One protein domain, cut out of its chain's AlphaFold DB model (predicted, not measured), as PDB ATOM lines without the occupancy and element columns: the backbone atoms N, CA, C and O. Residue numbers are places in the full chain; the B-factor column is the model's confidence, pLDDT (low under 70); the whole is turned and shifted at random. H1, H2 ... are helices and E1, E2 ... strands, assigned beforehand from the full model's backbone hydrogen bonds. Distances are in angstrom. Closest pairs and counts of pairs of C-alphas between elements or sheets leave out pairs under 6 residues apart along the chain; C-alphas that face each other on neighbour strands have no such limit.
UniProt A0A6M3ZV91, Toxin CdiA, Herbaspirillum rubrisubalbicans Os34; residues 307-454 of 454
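This is residues 307 to 454 of the 454 residues of the protein "Toxin CdiA" of Herbaspirillum rubrisubalbicans Os34 (UniProt A0A6M3ZV91). A strongly twisted sheet of four strands, E3 to E6, curls round helix H3, and the short helix H2 sits on the same face, by E6. The small hairpin E1 and E2 lies beyond these helices, far from the loop of residues 408 to 424, and residues 307 to 314 of H1 stick out. The printed part has 148 residues, with three helices and six strands in the order H1 E1 E2 H2 H3 E3 E4 E5 E6; the larger sheet runs E3 E4 E5 E6, all antiparallel. The class is mixed, helices and strands, with 69 residues, under half, in named elements. The whole is compact, with a radius of gyration of the C-alphas of 15.5 A and spans of 47 by 40 by 30 A.

H1, residues 307 to 319, is close to but not clearly touching H3, residues 387 to 399; their closest C-alphas, of Gly 319 and Tyr 388, are 6.2 A apart. E1, residues 322 to 325, and E2, residues 330 to 333, form an antiparallel hairpin, with N 323 and O 332 at 2.9 A. H2, residues 348 to 355, only just touches H3, with 3 pairs of C-alphas within 8 A, Leu 355 and Glu 387 the closest at 6.9 A; the two are about perpendicular at 76 degrees. The meander, each strand the antiparallel neighbour of the one before, is E3, residues 404 to 407, E4, 425 to 431, E5, 434 to 441, and E6, 446 to 453. N 406 and O 426 are 2.8 A apart, N 427 and O 438 2.8 A, and N 439 and O 449 2.9 A. H3 is on this sheet, its closest C-alpha pair with E4 being Val 397 and Gly 429, 5.0 A. H2 is on the same face at a height over the sheet of 6.1 A. In H1, H2 and H3 every O i to N i+4 pair is within hydrogen-bond range.

H1 begins at C-alpha 307 (6.621, 31.029, 35.510) and spans 17.8 A; E1 spans 9.6 A, E2 10.0 A and H2 10.7 A. H3 spans 18.3 A from C-alpha 387 (-3.585, 10.892, 35.822). E3 spans 10.2 A, E4 18.6 A and E5 22.5 A; E6 spans 20.5 A, bends by 51 degrees at residue 449 and ends at C-alpha 453 (2.978, 12.442, 52.064).

The C-alphas of Ser 335 and Gln 411, the two farthest apart, are 47.6 A apart. The printed part has no cut. The links E2 to H2, H2 to H3 and E3 to E4 are long. Mean pLDDT of the printed part is 71.0, and 57 residues are under 70, among them 307 to 322 and 334 to 347.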
ATOM      1  N   ILE A 307       6.193  32.392  35.861       35.47
ATOM      2  CA  ILE A 307       6.621  31.029  35.510       35.47
ATOM      3  C   ILE A 307       5.534  30.001  35.864       35.47
ATOM      4  O   ILE A 307       5.269  29.086  35.083       35.47
ATOM      5  N   ALA A 308       4.887  30.144  37.024       40.06
ATOM      6  CA  ALA A 308       3.793  29.266  37.435       40.06
ATOM      7  C   ALA A 308       2.556  29.415  36.531       40.06
ATOM      8  O   ALA A 308       1.948  28.409  36.167       40.06
ATOM      9  N   ALA A 309       2.221  30.641  36.111       38.41
ATOM     10  CA  ALA A 309       1.106  30.914  35.204       38.41
ATOM     11  C   ALA A 309       1.324  30.306  33.808       38.41
ATOM     12  O   ALA A 309       0.455  29.589  33.318       38.41
ATOM     13  N   ALA A 310       2.511  30.483  33.216       35.88
ATOM     14  CA  ALA A 310       2.841  29.900  31.911       35.88
ATOM     15  C   ALA A 310       2.833  28.356  31.928       35.88
ATOM     16  O   ALA A 310       2.424  27.711  30.962       35.88
ATOM     17  N   ARG A 311       3.245  27.743  33.048       41.53
ATOM     18  CA  ARG A 311       3.158  26.286  33.255       41.53
ATOM     19  C   ARG A 311       1.713  25.809  33.407       41.53
ATOM     20  O   ARG A 311       1.375  24.758  32.869       41.53
ATOM     21  N   ALA A 312       0.870  26.570  34.104       40.34
ATOM     22  CA  ALA A 312      -0.547  26.258  34.266       40.34
ATOM     23  C   ALA A 312      -1.318  26.363  32.937       40.34
ATOM     24  O   ALA A 312      -2.116  25.480  32.640       40.34
ATOM     25  N   GLU A 313      -1.032  27.368  32.103       37.34
ATOM     26  CA  GLU A 313      -1.600  27.500  30.749       37.34
ATOM     27  C   GLU A 313      -1.185  26.339  29.832       37.34
ATOM     28  O   GLU A 313      -2.028  25.745  29.160       37.34
ATOM     29  N   ALA A 314       0.095  25.946  29.853       34.34
ATOM     30  CA  ALA A 314       0.582  24.803  29.079       34.34
ATOM     31  C   ALA A 314      -0.010  23.464  29.563       34.34
ATOM     32  O   ALA A 314      -0.310  22.591  28.749       34.34
ATOM     33  N   ALA A 315      -0.215  23.295  30.873       40.16
ATOM     34  CA  ALA A 315      -0.866  22.115  31.441       40.16
ATOM     35  C   ALA A 315      -2.368  22.058  31.109       40.16
ATOM     36  O   ALA A 315      -2.873  20.982  30.799       40.16
ATOM     37  N   GLN A 316      -3.068  23.196  31.100       42.06
ATOM     38  CA  GLN A 316      -4.487  23.270  30.728       42.06
ATOM     39  C   GLN A 316      -4.717  23.016  29.232       42.06
ATOM     40  O   GLN A 316      -5.675  22.335  28.882       42.06
ATOM     41  N   ALA A 317      -3.826  23.495  28.359       35.00
ATOM     42  CA  ALA A 317      -3.935  23.293  26.912       35.00
ATOM     43  C   ALA A 317      -3.623  21.853  26.448       35.00
ATOM     44  O   ALA A 317      -4.027  21.472  25.353       35.00
ATOM     45  N   PHE A 318      -2.905  21.054  27.251       44.38
ATOM     46  CA  PHE A 318      -2.518  19.672  26.915       44.38
ATOM     47  C   PHE A 318      -3.219  18.592  27.759       44.38
ATOM     48  O   PHE A 318      -3.381  17.465  27.290       44.38
ATOM     49  N   GLY A 319      -3.615  18.904  28.995       49.84
ATOM     50  CA  GLY A 319      -4.156  17.936  29.951       49.84
ATOM     51  C   GLY A 319      -5.610  17.521  29.707       49.84
ATOM     52  O   GLY A 319      -6.007  16.456  30.169       49.84
ATOM     53  N   SER A 320      -6.413  18.301  28.971       52.03
ATOM     54  CA  SER A 320      -7.827  17.959  28.721       52.03
ATOM     55  C   SER A 320      -8.025  16.840  27.693       52.03
ATOM     56  O   SER A 320      -9.063  16.180  27.693       52.03
ATOM     57  N   ASP A 321      -7.032  16.617  26.829       61.97
ATOM     58  CA  ASP A 321      -7.199  15.822  25.609       61.97
ATOM     59  C   ASP A 321      -6.462  14.474  25.653       61.97
ATOM     60  O   ASP A 321      -6.498  13.705  24.688       61.97
ATOM     61  N   ILE A 322      -5.776  14.175  26.763       67.25
ATOM     62  CA  ILE A 322      -4.902  13.008  26.911       67.25
ATOM     63  C   ILE A 322      -5.205  12.283  28.226       67.25
ATOM     64  O   ILE A 322      -5.266  12.893  29.288       67.25
ATOM     65  N   ARG A 323      -5.329  10.952  28.173       74.44
ATOM     66  CA  ARG A 323      -5.543  10.092  29.351       74.44
ATOM     67  C   ARG A 323      -4.636   8.868  29.341       74.44
ATOM     68  O   ARG A 323      -4.130   8.469  28.293       74.44
ATOM     69  N   TRP A 324      -4.456   8.229  30.493       77.56
ATOM     70  CA  TRP A 324      -3.731   6.962  30.567       77.56
ATOM     71  C   TRP A 324      -4.622   5.772  30.178       77.56
ATOM     72  O   TRP A 324      -5.734   5.620  30.678       77.56
ATOM     73  N   SER A 325      -4.124   4.893  29.306       79.25
ATOM     74  CA  SER A 325      -4.769   3.623  28.961       79.25
ATOM     75  C   SER A 325      -4.078   2.465  29.679       79.25
ATOM     76  O   SER A 325      -2.966   2.083  29.315       79.25
ATOM     77  N   GLN A 326      -4.743   1.859  30.670       77.44
ATOM     78  CA  GLN A 326      -4.187   0.719  31.419       77.44
ATOM     79  C   GLN A 326      -3.980  -0.528  30.540       77.44
ATOM     80  O   GLN A 326      -3.000  -1.250  30.715       77.44
ATOM     81  N   SER A 327      -4.870  -0.769  29.568       78.25
ATOM     82  CA  SER A 327      -4.775  -1.925  28.663       78.25
ATOM     83  C   SER A 327      -3.607  -1.804  27.687       78.25
ATOM     84  O   SER A 327      -2.940  -2.796  27.399       78.25
ATOM     85  N   GLN A 328      -3.333  -0.589  27.204       73.88
ATOM     86  CA  GLN A 328      -2.237  -0.319  26.271       73.88
ATOM     87  C   GLN A 328      -0.933   0.079  26.972       73.88
ATOM     88  O   GLN A 328       0.116   0.096  26.333       73.88
ATOM     89  N   LYS A 329      -0.987   0.387  28.274       74.81
ATOM     90  CA  LYS A 329       0.115   0.953  29.063       74.81
ATOM     91  C   LYS A 329       0.765   2.148  28.360       74.81
ATOM     92  O   LYS A 329       1.988   2.246  28.260       74.81
ATOM     93  N   SER A 330      -0.074   3.039  27.844       72.38
ATOM     94  CA  SER A 330       0.347   4.233  27.118       72.38
ATOM     95  C   SER A 330      -0.627   5.380  27.343       72.38
ATOM     96  O   SER A 330      -1.813   5.166  27.607       72.38
ATOM     97  N   TRP A 331      -0.143   6.603  27.160       66.62
ATOM     98  CA  TRP A 331      -1.014   7.763  27.011       66.62
ATOM     99  C   TRP A 331      -1.780   7.659  25.699       66.62
ATOM    100  O   TRP A 331      -1.221   7.225  24.691       66.62
ATOM    101  N   VAL A 332      -3.051   8.037  25.709       65.50
ATOM    102  CA  VAL A 332      -3.902   8.070  24.522       65.50
ATOM    103  C   VAL A 332      -4.614   9.406  24.421       65.50
ATOM    104  O   VAL A 332      -4.969   9.988  25.446       65.50
ATOM    105  N   ASP A 333      -4.823   9.880  23.197       72.44
ATOM    106  CA  ASP A 333      -5.706  11.019  22.952       72.44
ATOM    107  C   ASP A 333      -7.188  10.647  23.182       72.44
ATOM    108  O   ASP A 333      -7.532   9.485  23.435       72.44
ATOM    109  N   LEU A 334      -8.093  11.624  23.057       69.88
ATOM    110  CA  LEU A 334      -9.546  11.410  23.160       69.88
ATOM    111  C   LEU A 334     -10.096  10.378  22.155       69.88
ATOM    112  O   LEU A 334     -11.144   9.784  22.400       69.88
ATOM    113  N   SER A 335      -9.391  10.132  21.044       68.69
ATOM    114  CA  SER A 335      -9.743   9.111  20.047       68.69
ATOM    115  C   SER A 335      -9.205   7.713  20.386       68.69
ATOM    116  O   SER A 335      -9.464   6.753  19.660       68.69
ATOM    117  N   GLY A 336      -8.470   7.578  21.494       64.44
ATOM    118  CA  GLY A 336      -7.860   6.327  21.937       64.44
ATOM    119  C   GLY A 336      -6.561   5.976  21.209       64.44
ATOM    120  O   GLY A 336      -6.083   4.846  21.344       64.44
ATOM    121  N   LYS A 337      -5.976   6.900  20.434       67.75
ATOM    122  CA  LYS A 337      -4.702   6.662  19.749       67.75
ATOM    123  C   LYS A 337      -3.529   6.905  20.696       67.75
ATOM    124  O   LYS A 337      -3.515   7.937  21.365       67.75
ATOM    125  N   PRO A 338      -2.515   6.019  20.723       58.41
ATOM    126  CA  PRO A 338      -1.334   6.216  21.553       58.41
ATOM    127  C   PRO A 338      -0.585   7.508  21.215       58.41
ATOM    128  O   PRO A 338      -0.144   7.705  20.078       58.41
ATOM    129  N   VAL A 339      -0.377   8.338  22.229       52.94
ATOM    130  CA  VAL A 339       0.408   9.573  22.181       52.94
ATOM    131  C   VAL A 339       1.579   9.484  23.161       52.94
ATOM    132  O   VAL A 339       1.566   8.702  24.108       52.94
ATOM    133  N   SER A 340       2.635  10.260  22.931       46.78
ATOM    134  CA  SER A 340       3.702  10.457  23.920       46.78
ATOM    135  C   SER A 340       3.310  11.609  24.841       46.78
ATOM    136  O   SER A 340       2.952  12.660  24.315       46.78
ATOM    137  N   ASN A 341       3.424  11.464  26.165       49.97
ATOM    138  CA  ASN A 341       3.342  12.613  27.072       49.97
ATOM    139  C   ASN A 341       4.689  13.363  27.020       49.97
ATOM    140  O   ASN A 341       5.679  12.835  27.526       49.97
ATOM    141  N   PRO A 342       4.759  14.554  26.395       37.91
ATOM    142  CA  PRO A 342       6.024  15.243  26.151       37.91
ATOM    143  C   PRO A 342       6.651  15.836  27.422       37.91
ATOM    144  O   PRO A 342       7.811  16.229  27.388       37.91
ATOM    145  N   MET A 343       5.900  15.897  28.527       41.81
ATOM    146  CA  MET A 343       6.314  16.530  29.785       41.81
ATOM    147  C   MET A 343       6.756  15.518  30.848       41.81
ATOM    148  O   MET A 343       7.231  15.906  31.914       41.81
ATOM    149  N   SER A 344       6.590  14.217  30.590       53.94
ATOM    150  CA  SER A 344       6.861  13.193  31.591       53.94
ATOM    151  C   SER A 344       8.283  12.650  31.486       53.94
ATOM    152  O   SER A 344       8.668  12.081  30.468       53.94
ATOM    153  N   VAL A 345       9.039  12.756  32.582       59.59
ATOM    154  CA  VAL A 345      10.305  12.018  32.776       59.59
ATOM    155  C   VAL A 345      10.069  10.593  33.302       59.59
ATOM    156  O   VAL A 345      11.015   9.903  33.685       59.59
ATOM    157  N   VAL A 346       8.802  10.172  33.381       64.62
ATOM    158  CA  VAL A 346       8.364   8.882  33.910       64.62
ATOM    159  C   VAL A 346       8.084   7.939  32.746       64.62
ATOM    160  O   VAL A 346       7.210   8.182  31.915       64.62
ATOM    161  N   GLU A 347       8.816   6.833  32.709       69.19
ATOM    162  CA  GLU A 347       8.635   5.782  31.710       69.19
ATOM    163  C   GLU A 347       7.235   5.127  31.815       69.19
ATOM    164  O   GLU A 347       6.674   5.027  32.912       69.19
ATOM    165  N   PRO A 348       6.638   4.628  30.713       73.44
ATOM    166  CA  PRO A 348       5.251   4.144  30.711       73.44
ATOM    167  C   PRO A 348       4.950   3.036  31.735       73.44
ATOM    168  O   PRO A 348       3.879   3.007  32.340       73.44
ATOM    169  N   GLN A 349       5.896   2.125  31.984       76.69
ATOM    170  CA  GLN A 349       5.704   1.074  32.993       76.69
ATOM    171  C   GLN A 349       5.605   1.663  34.410       76.69
ATOM    172  O   GLN A 349       4.832   1.183  35.235       76.69
ATOM    173  N   GLN A 350       6.352   2.732  34.672       83.31
ATOM    174  CA  GLN A 350       6.407   3.431  35.949       83.31
ATOM    175  C   GLN A 350       5.161   4.304  36.139       83.31
ATOM    176  O   GLN A 350       4.671   4.412  37.258       83.31
ATOM    177  N   VAL A 351       4.578   4.838  35.058       83.94
ATOM    178  CA  VAL A 351       3.264   5.502  35.097       83.94
ATOM    179  C   VAL A 351       2.183   4.540  35.597       83.94
ATOM    180  O   VAL A 351       1.475   4.869  36.548       83.94
ATOM    181  N   GLN A 352       2.097   3.325  35.036       83.94
ATOM    182  CA  GLN A 352       1.156   2.302  35.522       83.94
ATOM    183  C   GLN A 352       1.397   1.977  37.001       83.94
ATOM    184  O   GLN A 352       0.449   1.959  37.786       83.94
ATOM    185  N   HIS A 353       2.657   1.743  37.378       86.38
ATOM    186  CA  HIS A 353       3.040   1.421  38.751       86.38
ATOM    187  C   HIS A 353       2.639   2.529  39.739       86.38
ATOM    188  O   HIS A 353       2.052   2.251  40.780       86.38
ATOM    189  N   ILE A 354       2.910   3.796  39.419       89.50
ATOM    190  CA  ILE A 354       2.596   4.935  40.293       89.50
ATOM    191  C   ILE A 354       1.087   5.126  40.414       89.50
ATOM    192  O   ILE A 354       0.581   5.253  41.526       89.50
ATOM    193  N   LEU A 355       0.367   5.133  39.291       87.88
ATOM    194  CA  LEU A 355      -1.057   5.449  39.286       87.88
ATOM    195  C   LEU A 355      -1.890   4.300  39.855       87.88
ATOM    196  O   LEU A 355      -2.585   4.480  40.848       87.88
ATOM    197  N   TYR A 356      -1.781   3.108  39.275       85.25
ATOM    198  CA  TYR A 356      -2.698   1.996  39.557       85.25
ATOM    199  C   TYR A 356      -2.024   0.805  40.231       85.25
ATOM    200  O   TYR A 356      -2.696  -0.101  40.716       85.25
ATOM    201  N   GLY A 357      -0.695   0.814  40.289       81.75
ATOM    202  CA  GLY A 357       0.076  -0.291  40.821       81.75
ATOM    203  C   GLY A 357       0.233  -1.436  39.831       81.75
ATOM    204  O   GLY A 357      -0.353  -1.486  38.746       81.75
ATOM    205  N   ASP A 358       1.087  -2.367  40.224       80.12
ATOM    206  CA  ASP A 358       1.350  -3.618  39.534       80.12
ATOM    207  C   ASP A 358       1.723  -4.708  40.555       80.12
ATOM    208  O   ASP A 358       1.586  -4.539  41.768       80.12
ATOM    209  N   THR A 359       2.213  -5.851  40.074       76.81
ATOM    210  CA  THR A 359       2.630  -6.988  40.916       76.81
ATOM    211  C   THR A 359       3.739  -6.666  41.929       76.81
ATOM    212  O   THR A 359       3.966  -7.447  42.846       76.81
ATOM    213  N   THR A 360       4.439  -5.537  41.778       77.50
ATOM    214  CA  THR A 360       5.524  -5.094  42.667       77.50
ATOM    215  C   THR A 360       5.084  -4.027  43.675       77.50
ATOM    216  O   THR A 360       5.890  -3.595  44.501       77.50
ATOM    217  N   GLY A 361       3.814  -3.609  43.648       78.38
ATOM    218  CA  GLY A 361       3.254  -2.595  44.542       78.38
ATOM    219  C   GLY A 361       2.779  -1.350  43.793       78.38
ATOM    220  O   GLY A 361       2.193  -1.463  42.725       78.38
ATOM    221  N   GLY A 362       2.999  -0.162  44.369       82.25
ATOM    222  CA  GLY A 362       2.524   1.109  43.801       82.25
ATOM    223  C   GLY A 362       1.035   1.378  44.051       82.25
ATOM    224  O   GLY A 362       0.512   0.943  45.079       82.25
ATOM    225  N   GLY A 363       0.370   2.084  43.136       82.56
ATOM    226  CA  GLY A 363      -1.062   2.396  43.217       82.56
ATOM    227  C   GLY A 363      -1.373   3.528  44.191       82.56
ATOM    228  O   GLY A 363      -1.879   3.294  45.286       82.56
ATOM    229  N   HIS A 364      -1.044   4.754  43.788       86.44
ATOM    230  CA  HIS A 364      -1.218   5.972  44.580       86.44
ATOM    231  C   HIS A 364      -2.236   6.938  43.974       86.44
ATOM    232  O   HIS A 364      -2.506   7.971  44.577       86.44
ATOM    233  N   MET A 365      -2.815   6.648  42.807       86.94
ATOM    234  CA  MET A 365      -3.928   7.443  42.289       86.94
ATOM    235  C   MET A 365      -5.133   7.325  43.228       86.94
ATOM    236  O   MET A 365      -5.403   6.256  43.785       86.94
ATOM    237  N   SER A 366      -5.879   8.415  43.395       83.62
ATOM    238  CA  SER A 366      -7.152   8.361  44.111       83.62
ATOM    239  C   SER A 366      -8.106   7.398  43.409       83.62
ATOM    240  O   SER A 366      -8.325   7.499  42.204       83.62
ATOM    241  N   GLY A 367      -8.674   6.455  44.161       71.75
ATOM    242  CA  GLY A 367      -9.559   5.434  43.597       71.75
ATOM    243  C   GLY A 367      -8.859   4.398  42.706       71.75
ATOM    244  O   GLY A 367      -9.553   3.654  42.014       71.75
ATOM    245  N   ALA A 368      -7.519   4.322  42.724       67.88
ATOM    246  CA  ALA A 368      -6.785   3.196  42.147       67.88
ATOM    247  C   ALA A 368      -7.369   1.871  42.656       67.88
ATOM    248  O   ALA A 368      -7.710   1.766  43.834       67.88
ATOM    249  N   ASP A 369      -7.501   0.900  41.746       58.06
ATOM    250  CA  ASP A 369      -8.271  -0.332  41.920       58.06
ATOM    251  C   ASP A 369      -8.086  -0.977  43.306       58.06
ATOM    252  O   ASP A 369      -7.103  -1.667  43.589       58.06
ATOM    253  N   ILE A 370      -9.084  -0.755  44.164       50.22
ATOM    254  CA  ILE A 370      -9.163  -1.280  45.530       50.22
ATOM    255  C   ILE A 370      -9.356  -2.801  45.570       50.22
ATOM    256  O   ILE A 370      -9.314  -3.385  46.653       50.22
ATOM    257  N   THR A 371      -9.568  -3.461  44.424       47.41
ATOM    258  CA  THR A 371      -9.603  -4.929  44.352       47.41
ATOM    259  C   THR A 371      -8.200  -5.534  44.385       47.41
ATOM    260  O   THR A 371      -8.033  -6.682  44.807       47.41
ATOM    261  N   ASN A 372      -7.165  -4.754  44.050       54.34
ATOM    262  CA  ASN A 372      -5.790  -5.125  44.330       54.34
ATOM    263  C   ASN A 372      -5.468  -4.765  45.787       54.34
ATOM    264  O   ASN A 372      -5.262  -3.602  46.131       54.34
ATOM    265  N   SER A 373      -5.390  -5.782  46.650       50.78
ATOM    266  CA  SER A 373      -5.026  -5.645  48.073       50.78
ATOM    267  C   SER A 373      -3.762  -4.808  48.332       50.78
ATOM    268  O   SER A 373      -3.610  -4.254  49.420       50.78
ATOM    269  N   ALA A 374      -2.885  -4.649  47.334       52.66
ATOM    270  CA  ALA A 374      -1.721  -3.781  47.414       52.66
ATOM    271  C   ALA A 374      -2.057  -2.279  47.497       52.66
ATOM    272  O   ALA A 374      -1.189  -1.534  47.935       52.66
ATOM    273  N   ALA A 375      -3.240  -1.805  47.092       54.34
ATOM    274  CA  ALA A 375      -3.607  -0.378  47.094       54.34
ATOM    275  C   ALA A 375      -4.317   0.084  48.389       54.34
ATOM    276  O   ALA A 375      -4.398   1.283  48.666       54.34
ATOM    277  N   ILE A 376      -4.816  -0.853  49.205       56.72
ATOM    278  CA  ILE A 376      -5.618  -0.557  50.400       56.72
ATOM    279  C   ILE A 376      -4.743   0.072  51.498       56.72
ATOM    280  O   ILE A 376      -3.722  -0.486  51.892       56.72
ATOM    281  N   GLY A 377      -5.159   1.235  52.017       63.59
ATOM    282  CA  GLY A 377      -4.498   1.920  53.139       63.59
ATOM    283  C   GLY A 377      -3.227   2.703  52.782       63.59
ATOM    284  O   GLY A 377      -2.554   3.207  53.681       63.59
ATOM    285  N   LYS A 378      -2.884   2.823  51.493       72.25
ATOM    286  CA  LYS A 378      -1.780   3.674  51.025       72.25
ATOM    287  C   LYS A 378      -2.202   5.138  50.947       72.25
ATOM    288  O   LYS A 378      -3.368   5.443  50.711       72.25
ATOM    289  N   SER A 379      -1.239   6.051  51.090       85.25
ATOM    290  CA  SER A 379      -1.479   7.457  50.774       85.25
ATOM    291  C   SER A 379      -1.762   7.611  49.278       85.25
ATOM    292  O   SER A 379      -1.057   7.047  48.433       85.25
ATOM    293  N   GLN A 380      -2.818   8.361  48.974       88.50
ATOM    294  CA  GLN A 380      -3.303   8.595  47.616       88.50
ATOM    295  C   GLN A 380      -3.133  10.058  47.225       88.50
ATOM    296  O   GLN A 380      -3.220  10.945  48.073       88.50
ATOM    297  N   PHE A 381      -2.876  10.325  45.948       92.00
ATOM    298  CA  PHE A 381      -2.855  11.682  45.412       92.00
ATOM    299  C   PHE A 381      -4.249  12.309  45.545       92.00
ATOM    300  O   PHE A 381      -5.230  11.572  45.676       92.00
ATOM    301  N   PRO A 382      -4.366  13.649  45.548       91.12
ATOM    302  CA  PRO A 382      -5.655  14.308  45.709       91.12
ATOM    303  C   PRO A 382      -6.701  13.797  44.717       91.12
ATOM    304  O   PRO A 382      -6.421  13.621  43.535       91.12
ATOM    305  N   ALA A 383      -7.928  13.596  45.197       86.19
ATOM    306  CA  ALA A 383      -9.008  13.014  44.400       86.19
ATOM    307  C   ALA A 383      -9.413  13.842  43.174       86.19
ATOM    308  O   ALA A 383     -10.023  13.315  42.250       86.19
ATOM    309  N   ASN A 384      -9.083  15.131  43.169       82.50
ATOM    310  CA  ASN A 384      -9.345  16.045  42.065       82.50
ATOM    311  C   ASN A 384      -8.204  16.118  41.036       82.50
ATOM    312  O   ASN A 384      -8.324  16.890  40.091       82.50
ATOM    313  N   TRP A 385      -7.097  15.393  41.225       83.31
ATOM    314  CA  TRP A 385      -6.010  15.336  40.245       83.31
ATOM    315  C   TRP A 385      -6.295  14.247  39.216       83.31
ATOM    316  O   TRP A 385      -6.649  13.130  39.583       83.31
ATOM    317  N   SER A 386      -6.119  14.569  37.935       80.38
ATOM    318  CA  SER A 386      -6.124  13.589  36.846       80.38
ATOM    319  C   SER A 386      -4.840  12.750  36.836       80.38
ATOM    320  O   SER A 386      -3.845  13.086  37.486       80.38
ATOM    321  N   GLU A 387      -4.811  11.666  36.055       80.75
ATOM    322  CA  GLU A 387      -3.585  10.892  35.822       80.75
ATOM    323  C   GLU A 387      -2.452  11.780  35.296       80.75
ATOM    324  O   GLU A 387      -1.287  11.617  35.670       80.75
ATOM    325  N   TYR A 388      -2.806  12.731  34.429       74.56
ATOM    326  CA  TYR A 388      -1.877  13.702  33.876       74.56
ATOM    327  C   TYR A 388      -1.325  14.632  34.960       74.56
ATOM    328  O   TYR A 388      -0.112  14.838  35.014       74.56
ATOM    329  N   ASP A 389      -2.177  15.135  35.855       77.19
ATOM    330  CA  ASP A 389      -1.758  16.004  36.961       77.19
ATOM    331  C   ASP A 389      -0.803  15.285  37.908       77.19
ATOM    332  O   ASP A 389       0.222  15.846  38.288       77.19
ATOM    333  N   VAL A 390      -1.085  14.021  38.240       86.19
ATOM    334  CA  VAL A 390      -0.206  13.215  39.093       86.19
ATOM    335  C   VAL A 390       1.166  13.045  38.449       86.19
ATOM    336  O   VAL A 390       2.183  13.337  39.077       86.19
ATOM    337  N   ILE A 391       1.231  12.608  37.192       81.69
ATOM    338  CA  ILE A 391       2.519  12.365  36.527       81.69
ATOM    339  C   ILE A 391       3.279  13.668  36.255       81.69
ATOM    340  O   ILE A 391       4.513  13.687  36.326       81.69
ATOM    341  N   THR A 392       2.566  14.765  36.011       74.19
ATOM    342  CA  THR A 392       3.153  16.104  35.903       74.19
ATOM    343  C   THR A 392       3.721  16.555  37.243       74.19
ATOM    344  O   THR A 392       4.870  16.976  37.286       74.19
ATOM    345  N   ALA A 393       2.990  16.388  38.346       79.19
ATOM    346  CA  ALA A 393       3.461  16.726  39.688       79.19
ATOM    347  C   ALA A 393       4.701  15.914  40.086       79.19
ATOM    348  O   ALA A 393       5.647  16.453  40.654       79.19
ATOM    349  N   VAL A 394       4.734  14.621  39.747       80.88
ATOM    350  CA  VAL A 394       5.916  13.769  39.948       80.88
ATOM    351  C   VAL A 394       7.097  14.265  39.115       80.88
ATOM    352  O   VAL A 394       8.215  14.336  39.622       80.88
ATOM    353  N   SER A 395       6.855  14.634  37.856       70.50
ATOM    354  CA  SER A 395       7.897  15.162  36.971       70.50
ATOM    355  C   SER A 395       8.413  16.517  37.461       70.50
ATOM    356  O   SER A 395       9.627  16.718  37.473       70.50
ATOM    357  N   ASP A 396       7.534  17.402  37.948       65.50
ATOM    358  CA  ASP A 396       7.922  18.664  38.577       65.50
ATOM    359  C   ASP A 396       8.763  18.383  39.817       65.50
ATOM    360  O   ASP A 396       9.893  18.818  39.854       65.50
ATOM    361  N   VAL A 397       8.331  17.548  40.765       74.56
ATOM    362  CA  VAL A 397       9.116  17.249  41.981       74.56
ATOM    363  C   VAL A 397      10.520  16.720  41.669       74.56
ATOM    364  O   VAL A 397      11.472  17.099  42.349       74.56
ATOM    365  N   VAL A 398      10.669  15.872  40.648       64.81
ATOM    366  CA  VAL A 398      11.972  15.318  40.229       64.81
ATOM    367  C   VAL A 398      12.856  16.356  39.540       64.81
ATOM    368  O   VAL A 398      14.074  16.311  39.693       64.81
ATOM    369  N   THR A 399      12.261  17.271  38.775       54.50
ATOM    370  CA  THR A 399      12.982  18.326  38.039       54.50
ATOM    371  C   THR A 399      13.091  19.634  38.828       54.50
ATOM    372  O   THR A 399      13.857  20.524  38.452       54.50
ATOM    373  N   ASN A 400      12.368  19.743  39.946       54.34
ATOM    374  CA  ASN A 400      12.307  20.910  40.801       54.34
ATOM    375  C   ASN A 400      13.560  20.943  41.698       54.34
ATOM    376  O   ASN A 400      13.831  20.024  42.469       54.34
ATOM    377  N   PRO A 401      14.324  22.025  41.623       49.44
ATOM    378  CA  PRO A 401      15.630  22.222  42.258       49.44
ATOM    379  C   PRO A 401      15.529  22.418  43.768       49.44
ATOM    380  O   PRO A 401      16.499  22.226  44.493       49.44
ATOM    381  N   SER A 402      14.360  22.871  44.219       59.41
ATOM    382  CA  SER A 402      14.046  23.180  45.600       59.41
ATOM    383  C   SER A 402      13.584  21.911  46.306       59.41
ATOM    384  O   SER A 402      13.433  21.911  47.527       59.41
ATOM    385  N   SER A 403      13.371  20.822  45.556       63.53
ATOM    386  CA  SER A 403      13.161  19.499  46.116       63.53
ATOM    387  C   SER A 403      14.417  19.023  46.837       63.53
ATOM    388  O   SER A 403      15.549  19.136  46.367       63.53
ATOM    389  N   LYS A 404      14.209  18.415  47.997       77.25
ATOM    390  CA  LYS A 404      15.271  17.827  48.799       77.25
ATOM    391  C   LYS A 404      15.681  16.482  48.207       77.25
ATOM    392  O   LYS A 404      14.871  15.558  48.189       77.25
ATOM    393  N   VAL A 405      16.943  16.347  47.804       73.81
ATOM    394  CA  VAL A 405      17.508  15.096  47.272       73.81
ATOM    395  C   VAL A 405      18.392  14.423  48.319       73.81
ATOM    396  O   VAL A 405      19.300  15.038  48.873       73.81
ATOM    397  N   VAL A 406      18.145  13.142  48.589       80.44
ATOM    398  CA  VAL A 406      18.934  12.325  49.518       80.44
ATOM    399  C   VAL A 406      19.254  10.989  48.866       80.44
ATOM    400  O   VAL A 406      18.354  10.250  48.475       80.44
ATOM    401  N   GLN A 407      20.535  10.640  48.771       78.88
ATOM    402  CA  GLN A 407      20.930   9.311  48.316       78.88
ATOM    403  C   GLN A 407      20.572   8.265  49.382       78.88
ATOM    404  O   GLN A 407      20.955   8.394  50.541       78.88
ATOM    405  N   GLN A 408      19.829   7.234  48.990       82.88
ATOM    406  CA  GLN A 408      19.348   6.179  49.883       82.88
ATOM    407  C   GLN A 408      20.230   4.930  49.838       82.88
ATOM    408  O   GLN A 408      20.409   4.267  50.857       82.88
ATOM    409  N   THR A 409      20.750   4.576  48.660       79.50
ATOM    410  CA  THR A 409      21.570   3.371  48.476       79.50
ATOM    411  C   THR A 409      22.851   3.670  47.709       79.50
ATOM    412  O   THR A 409      22.949   4.657  46.980       79.50
ATOM    413  N   GLY A 410      23.840   2.790  47.869       76.62
ATOM    414  CA  GLY A 410      25.168   2.964  47.286       76.62
ATOM    415  C   GLY A 410      26.074   3.851  48.136       76.62
ATOM    416  O   GLY A 410      25.679   4.377  49.175       76.62
ATOM    417  N   GLN A 411      27.326   3.966  47.708       74.19
ATOM    418  CA  GLN A 411      28.267   4.898  48.318       74.19
ATOM    419  C   GLN A 411      27.913   6.324  47.885       74.19
ATOM    420  O   GLN A 411      27.506   6.533  46.741       74.19
ATOM    421  N   ALA A 412      28.066   7.293  48.792       72.88
ATOM    422  CA  ALA A 412      27.767   8.696  48.520       72.88
ATOM    423  C   ALA A 412      28.463   9.178  47.235       72.88
ATOM    424  O   ALA A 412      29.662   8.965  47.059       72.88
ATOM    425  N   GLY A 413      27.693   9.789  46.332       54.56
ATOM    426  CA  GLY A 413      28.177  10.295  45.044       54.56
ATOM    427  C   GLY A 413      28.348   9.231  43.955       54.56
ATOM    428  O   GLY A 413      28.637   9.574  42.812       54.56
ATOM    429  N   VAL A 414      28.137   7.948  44.263       61.19
ATOM    430  CA  VAL A 414      28.263   6.849  43.297       61.19
ATOM    431  C   VAL A 414      26.885   6.432  42.787       61.19
ATOM    432  O   VAL A 414      25.982   6.120  43.565       61.19
ATOM    433  N   LEU A 415      26.726   6.380  41.463       55.28
ATOM    434  CA  LEU A 415      25.445   6.088  40.798       55.28
ATOM    435  C   LEU A 415      25.079   4.595  40.764       55.28
ATOM    436  O   LEU A 415      23.984   4.236  40.333       55.28
ATOM    437  N   THR A 416      25.977   3.727  41.226       64.94
ATOM    438  CA  THR A 416      25.756   2.286  41.358       64.94
ATOM    439  C   THR A 416      26.255   1.782  42.713       64.94
ATOM    440  O   THR A 416      27.159   2.338  43.338       64.94
ATOM    441  N   THR A 417      25.634   0.713  43.195       78.06
ATOM    442  CA  THR A 417      26.047  -0.019  44.394       78.06
ATOM    443  C   THR A 417      27.243  -0.925  44.091       78.06
ATOM    444  O   THR A 417      27.521  -1.240  42.935       78.06
ATOM    445  N   LYS A 418      27.908  -1.448  45.131       77.19
ATOM    446  CA  LYS A 418      28.983  -2.450  44.970       77.19
ATOM    447  C   LYS A 418      28.538  -3.713  44.214       77.19
ATOM    448  O   LYS A 418      29.372  -4.379  43.620       77.19
ATOM    449  N   ALA A 419      27.242  -4.026  44.227       79.50
ATOM    450  CA  ALA A 419      26.656  -5.155  43.506       79.50
ATOM    451  C   ALA A 419      26.286  -4.825  42.043       79.50
ATOM    452  O   ALA A 419      25.658  -5.641  41.380       79.50
ATOM    453  N   GLY A 420      26.604  -3.622  41.548       77.38
ATOM    454  CA  GLY A 420      26.277  -3.177  40.189       77.38
ATOM    455  C   GLY A 420      24.842  -2.672  40.005       77.38
ATOM    456  O   GLY A 420      24.527  -2.112  38.960       77.38
ATOM    457  N   ASN A 421      23.976  -2.800  41.018       83.81
ATOM    458  CA  ASN A 421      22.617  -2.251  40.962       83.81
ATOM    459  C   ASN A 421      22.641  -0.712  40.977       83.81
ATOM    460  O   ASN A 421      23.481  -0.153  41.689       83.81
ATOM    461  N   PRO A 422      21.716  -0.022  40.287       73.06
ATOM    462  CA  PRO A 422      21.588   1.432  40.360       73.06
ATOM    463  C   PRO A 422      21.395   1.939  41.798       73.06
ATOM    464  O   PRO A 422      20.644   1.358  42.586       73.06
ATOM    465  N   SER A 423      22.071   3.035  42.142       73.06
ATOM    466  CA  SER A 423      21.840   3.749  43.401       73.06
ATOM    467  C   SER A 423      20.482   4.447  43.366       73.06
ATOM    468  O   SER A 423      20.101   5.029  42.350       73.06
ATOM    469  N   ARG A 424      19.762   4.415  44.487       83.38
ATOM    470  CA  ARG A 424      18.456   5.054  44.651       83.38
ATOM    471  C   ARG A 424      18.593   6.375  45.375       83.38
ATOM    472  O   ARG A 424      19.305   6.469  46.376       83.38
ATOM    473  N   PHE A 425      17.846   7.357  44.904       81.62
ATOM    474  CA  PHE A 425      17.724   8.682  45.485       81.62
ATOM    475  C   PHE A 425      16.275   8.916  45.889       81.62
ATOM    476  O   PHE A 425      15.351   8.568  45.160       81.62
ATOM    477  N   VAL A 426      16.091   9.498  47.063       89.44
ATOM    478  CA  VAL A 426      14.814  10.009  47.541       89.44
ATOM    479  C   VAL A 426      14.776  11.492  47.212       89.44
ATOM    480  O   VAL A 426      15.635  12.240  47.674       89.44
ATOM    481  N   ILE A 427      13.787  11.904  46.431       79.50
ATOM    482  CA  ILE A 427      13.525  13.303  46.106       79.50
ATOM    483  C   ILE A 427      12.205  13.685  46.769       79.50
ATOM    484  O   ILE A 427      11.180  13.071  46.482       79.50
ATOM    485  N   THR A 428      12.223  14.663  47.668       86.19
ATOM    486  CA  THR A 428      11.018  15.165  48.340       86.19
ATOM    487  C   THR A 428      10.763  16.607  47.928       86.19
ATOM    488  O   THR A 428      11.602  17.466  48.190       86.19
ATOM    489  N   GLY A 429       9.606  16.882  47.333       78.81
ATOM    490  CA  GLY A 429       9.203  18.221  46.893       78.81
ATOM    491  C   GLY A 429       7.744  18.514  47.221       78.81
ATOM    492  O   GLY A 429       7.019  17.631  47.672       78.81
ATOM    493  N   ILE A 430       7.319  19.758  47.010       85.06
ATOM    494  CA  ILE A 430       5.931  20.188  47.209       85.06
ATOM    495  C   ILE A 430       5.373  20.638  45.862       85.06
ATOM    496  O   ILE A 430       5.967  21.496  45.216       85.06
ATOM    497  N   TYR A 431       4.218  20.099  45.473       83.06
ATOM    498  CA  TYR A 431       3.478  20.523  44.285       83.06
ATOM    499  C   TYR A 431       2.026  20.812  44.666       83.06
ATOM    500  O   TYR A 431       1.356  19.955  45.242       83.06
ATOM    501  N   ASN A 432       1.547  22.029  44.388       84.56
ATOM    502  CA  ASN A 432       0.200  22.498  44.745       84.56
ATOM    503  C   ASN A 432      -0.218  22.161  46.194       84.56
ATOM    504  O   ASN A 432      -1.341  21.736  46.452       84.56
ATOM    505  N   GLY A 433       0.706  22.332  47.146       86.94
ATOM    506  CA  GLY A 433       0.471  22.088  48.575       86.94
ATOM    507  C   GLY A 433       0.583  20.626  49.024       86.94
ATOM    508  O   GLY A 433       0.510  20.363  50.220       86.94
ATOM    509  N   VAL A 434       0.810  19.679  48.109       90.38
ATOM    510  CA  VAL A 434       1.021  18.261  48.433       90.38
ATOM    511  C   VAL A 434       2.514  17.974  48.499       90.38
ATOM    512  O   VAL A 434       3.239  18.232  47.537       90.38
ATOM    513  N   THR A 435       2.982  17.416  49.616       94.81
ATOM    514  CA  THR A 435       4.356  16.907  49.703       94.81
ATOM    515  C   THR A 435       4.428  15.569  48.978       94.81
ATOM    516  O   THR A 435       3.637  14.672  49.242       94.81
ATOM    517  N   ILE A 436       5.378  15.411  48.067       92.06
ATOM    518  CA  ILE A 436       5.536  14.214  47.241       92.06
ATOM    519  C   ILE A 436       6.951  13.688  47.435       92.06
ATOM    520  O   ILE A 436       7.926  14.435  47.351       92.06
ATOM    521  N   LYS A 437       7.061  12.384  47.676       95.12
ATOM    522  CA  LYS A 437       8.321  11.648  47.727       95.12
ATOM    523  C   LYS A 437       8.456  10.774  46.494       95.12
ATOM    524  O   LYS A 437       7.602   9.934  46.232       95.12
ATOM    525  N   VAL A 438       9.575  10.914  45.800       89.75
ATOM    526  CA  VAL A 438       9.909  10.164  44.592       89.75
ATOM    527  C   VAL A 438      11.171   9.341  44.826       89.75
ATOM    528  O   VAL A 438      12.131   9.823  45.425       89.75
ATOM    529  N   ILE A 439      11.170   8.091  44.365       88.31
ATOM    530  CA  ILE A 439      12.365   7.243  44.313       88.31
ATOM    531  C   ILE A 439      12.920   7.287  42.894       88.31
ATOM    532  O   ILE A 439      12.208   6.959  41.948       88.31
ATOM    533  N   PHE A 440      14.183   7.671  42.750       77.81
ATOM    534  CA  PHE A 440      14.833   7.902  41.465       77.81
ATOM    535  C   PHE A 440      16.137   7.103  41.330       77.81
ATOM    536  O   PHE A 440      16.952   7.067  42.252       77.81
ATOM    537  N   GLU A 441      16.341   6.473  40.175       78.44
ATOM    538  CA  GLU A 441      17.521   5.690  39.802       78.44
ATOM    539  C   GLU A 441      18.198   6.323  38.570       78.44
ATOM    540  O   GLU A 441      17.841   5.993  37.435       78.44
ATOM    541  N   PRO A 442      19.191   7.212  38.749       55.16
ATOM    542  CA  PRO A 442      19.821   7.948  37.647       55.16
ATOM    543  C   PRO A 442      20.564   7.055  36.644       55.16
ATOM    544  O   PRO A 442      20.624   7.384  35.465       55.16
ATOM    545  N   ALA A 443      21.129   5.934  37.105       54.44
ATOM    546  CA  ALA A 443      21.782   4.924  36.265       54.44
ATOM    547  C   ALA A 443      20.881   3.702  35.995       54.44
ATOM    548  O   ALA A 443      21.365   2.659  35.564       54.44
ATOM    549  N   GLY A 444      19.592   3.809  36.325       67.69
ATOM    550  CA  GLY A 444      18.607   2.740  36.212       67.69
ATOM    551  C   GLY A 444      17.378   3.207  35.448       67.69
ATOM    552  O   GLY A 444      17.487   3.765  34.360       67.69
ATOM    553  N   LYS A 445      16.197   2.969  36.017       66.44
ATOM    554  CA  LYS A 445      14.910   3.198  35.341       66.44
ATOM    555  C   LYS A 445      14.422   4.655  35.379       66.44
ATOM    556  O   LYS A 445      13.286   4.918  35.003       66.44
ATOM    557  N   GLY A 446      15.224   5.592  35.887       77.50
ATOM    558  CA  GLY A 446      14.748   6.941  36.190       77.50
ATOM    559  C   GLY A 446      13.791   6.920  37.381       77.50
ATOM    560  O   GLY A 446      14.154   6.449  38.458       77.50
ATOM    561  N   VAL A 447      12.572   7.440  37.227       80.25
ATOM    562  CA  VAL A 447      11.570   7.449  38.307       80.25
ATOM    563  C   VAL A 447      11.077   6.032  38.577       80.25
ATOM    564  O   VAL A 447      10.413   5.446  37.742       80.25
ATOM    565  N   VAL A 448      11.351   5.480  39.755       83.88
ATOM    566  CA  VAL A 448      10.920   4.126  40.135       83.88
ATOM    567  C   VAL A 448       9.491   4.129  40.674       83.88
ATOM    568  O   VAL A 448       8.691   3.275  40.307       83.88
ATOM    569  N   THR A 449       9.181   5.066  41.571       91.31
ATOM    570  CA  THR A 449       7.853   5.224  42.179       91.31
ATOM    571  C   THR A 449       7.712   6.616  42.796       91.31
ATOM    572  O   THR A 449       8.722   7.276  43.063       91.31
ATOM    573  N   ALA A 450       6.481   7.053  43.050       91.38
ATOM    574  CA  ALA A 450       6.172   8.337  43.659       91.38
ATOM    575  C   ALA A 450       4.932   8.244  44.549       91.38
ATOM    576  O   ALA A 450       3.953   7.591  44.191       91.38
ATOM    577  N   ILE A 451       4.999   8.889  45.713       93.31
ATOM    578  CA  ILE A 451       4.033   8.728  46.802       93.31
ATOM    579  C   ILE A 451       3.748  10.102  47.430       93.31
ATOM    580  O   ILE A 451       4.705  10.800  47.782       93.31
ATOM    581  N   PRO A 452       2.477  10.497  47.621       93.44
ATOM    582  CA  PRO A 452       2.140  11.687  48.393       93.44
ATOM    583  C   PRO A 452       2.317  11.426  49.894       93.44
ATOM    584  O   PRO A 452       2.057  10.328  50.391       93.44
ATOM    585  N   ILE A 453       2.766  12.445  50.617       90.19
ATOM    586  CA  ILE A 453       2.978  12.442  52.064       90.19
ATOM    587  C   ILE A 453       2.008  13.454  52.676       90.19
ATOM    588  O   ILE A 453       2.010  14.619  52.272       90.19
ATOM    589  N   TYR A 454       1.222  12.990  53.649       85.06
ATOM    590  CA  TYR A 454       0.298  13.792  54.455       85.06
ATOM    591  C   TYR A 454       0.702  13.776  55.923       85.06
ATOM    592  O   TYR A 454       1.256  12.737  56.358       85.06
TER     593      TYR A 454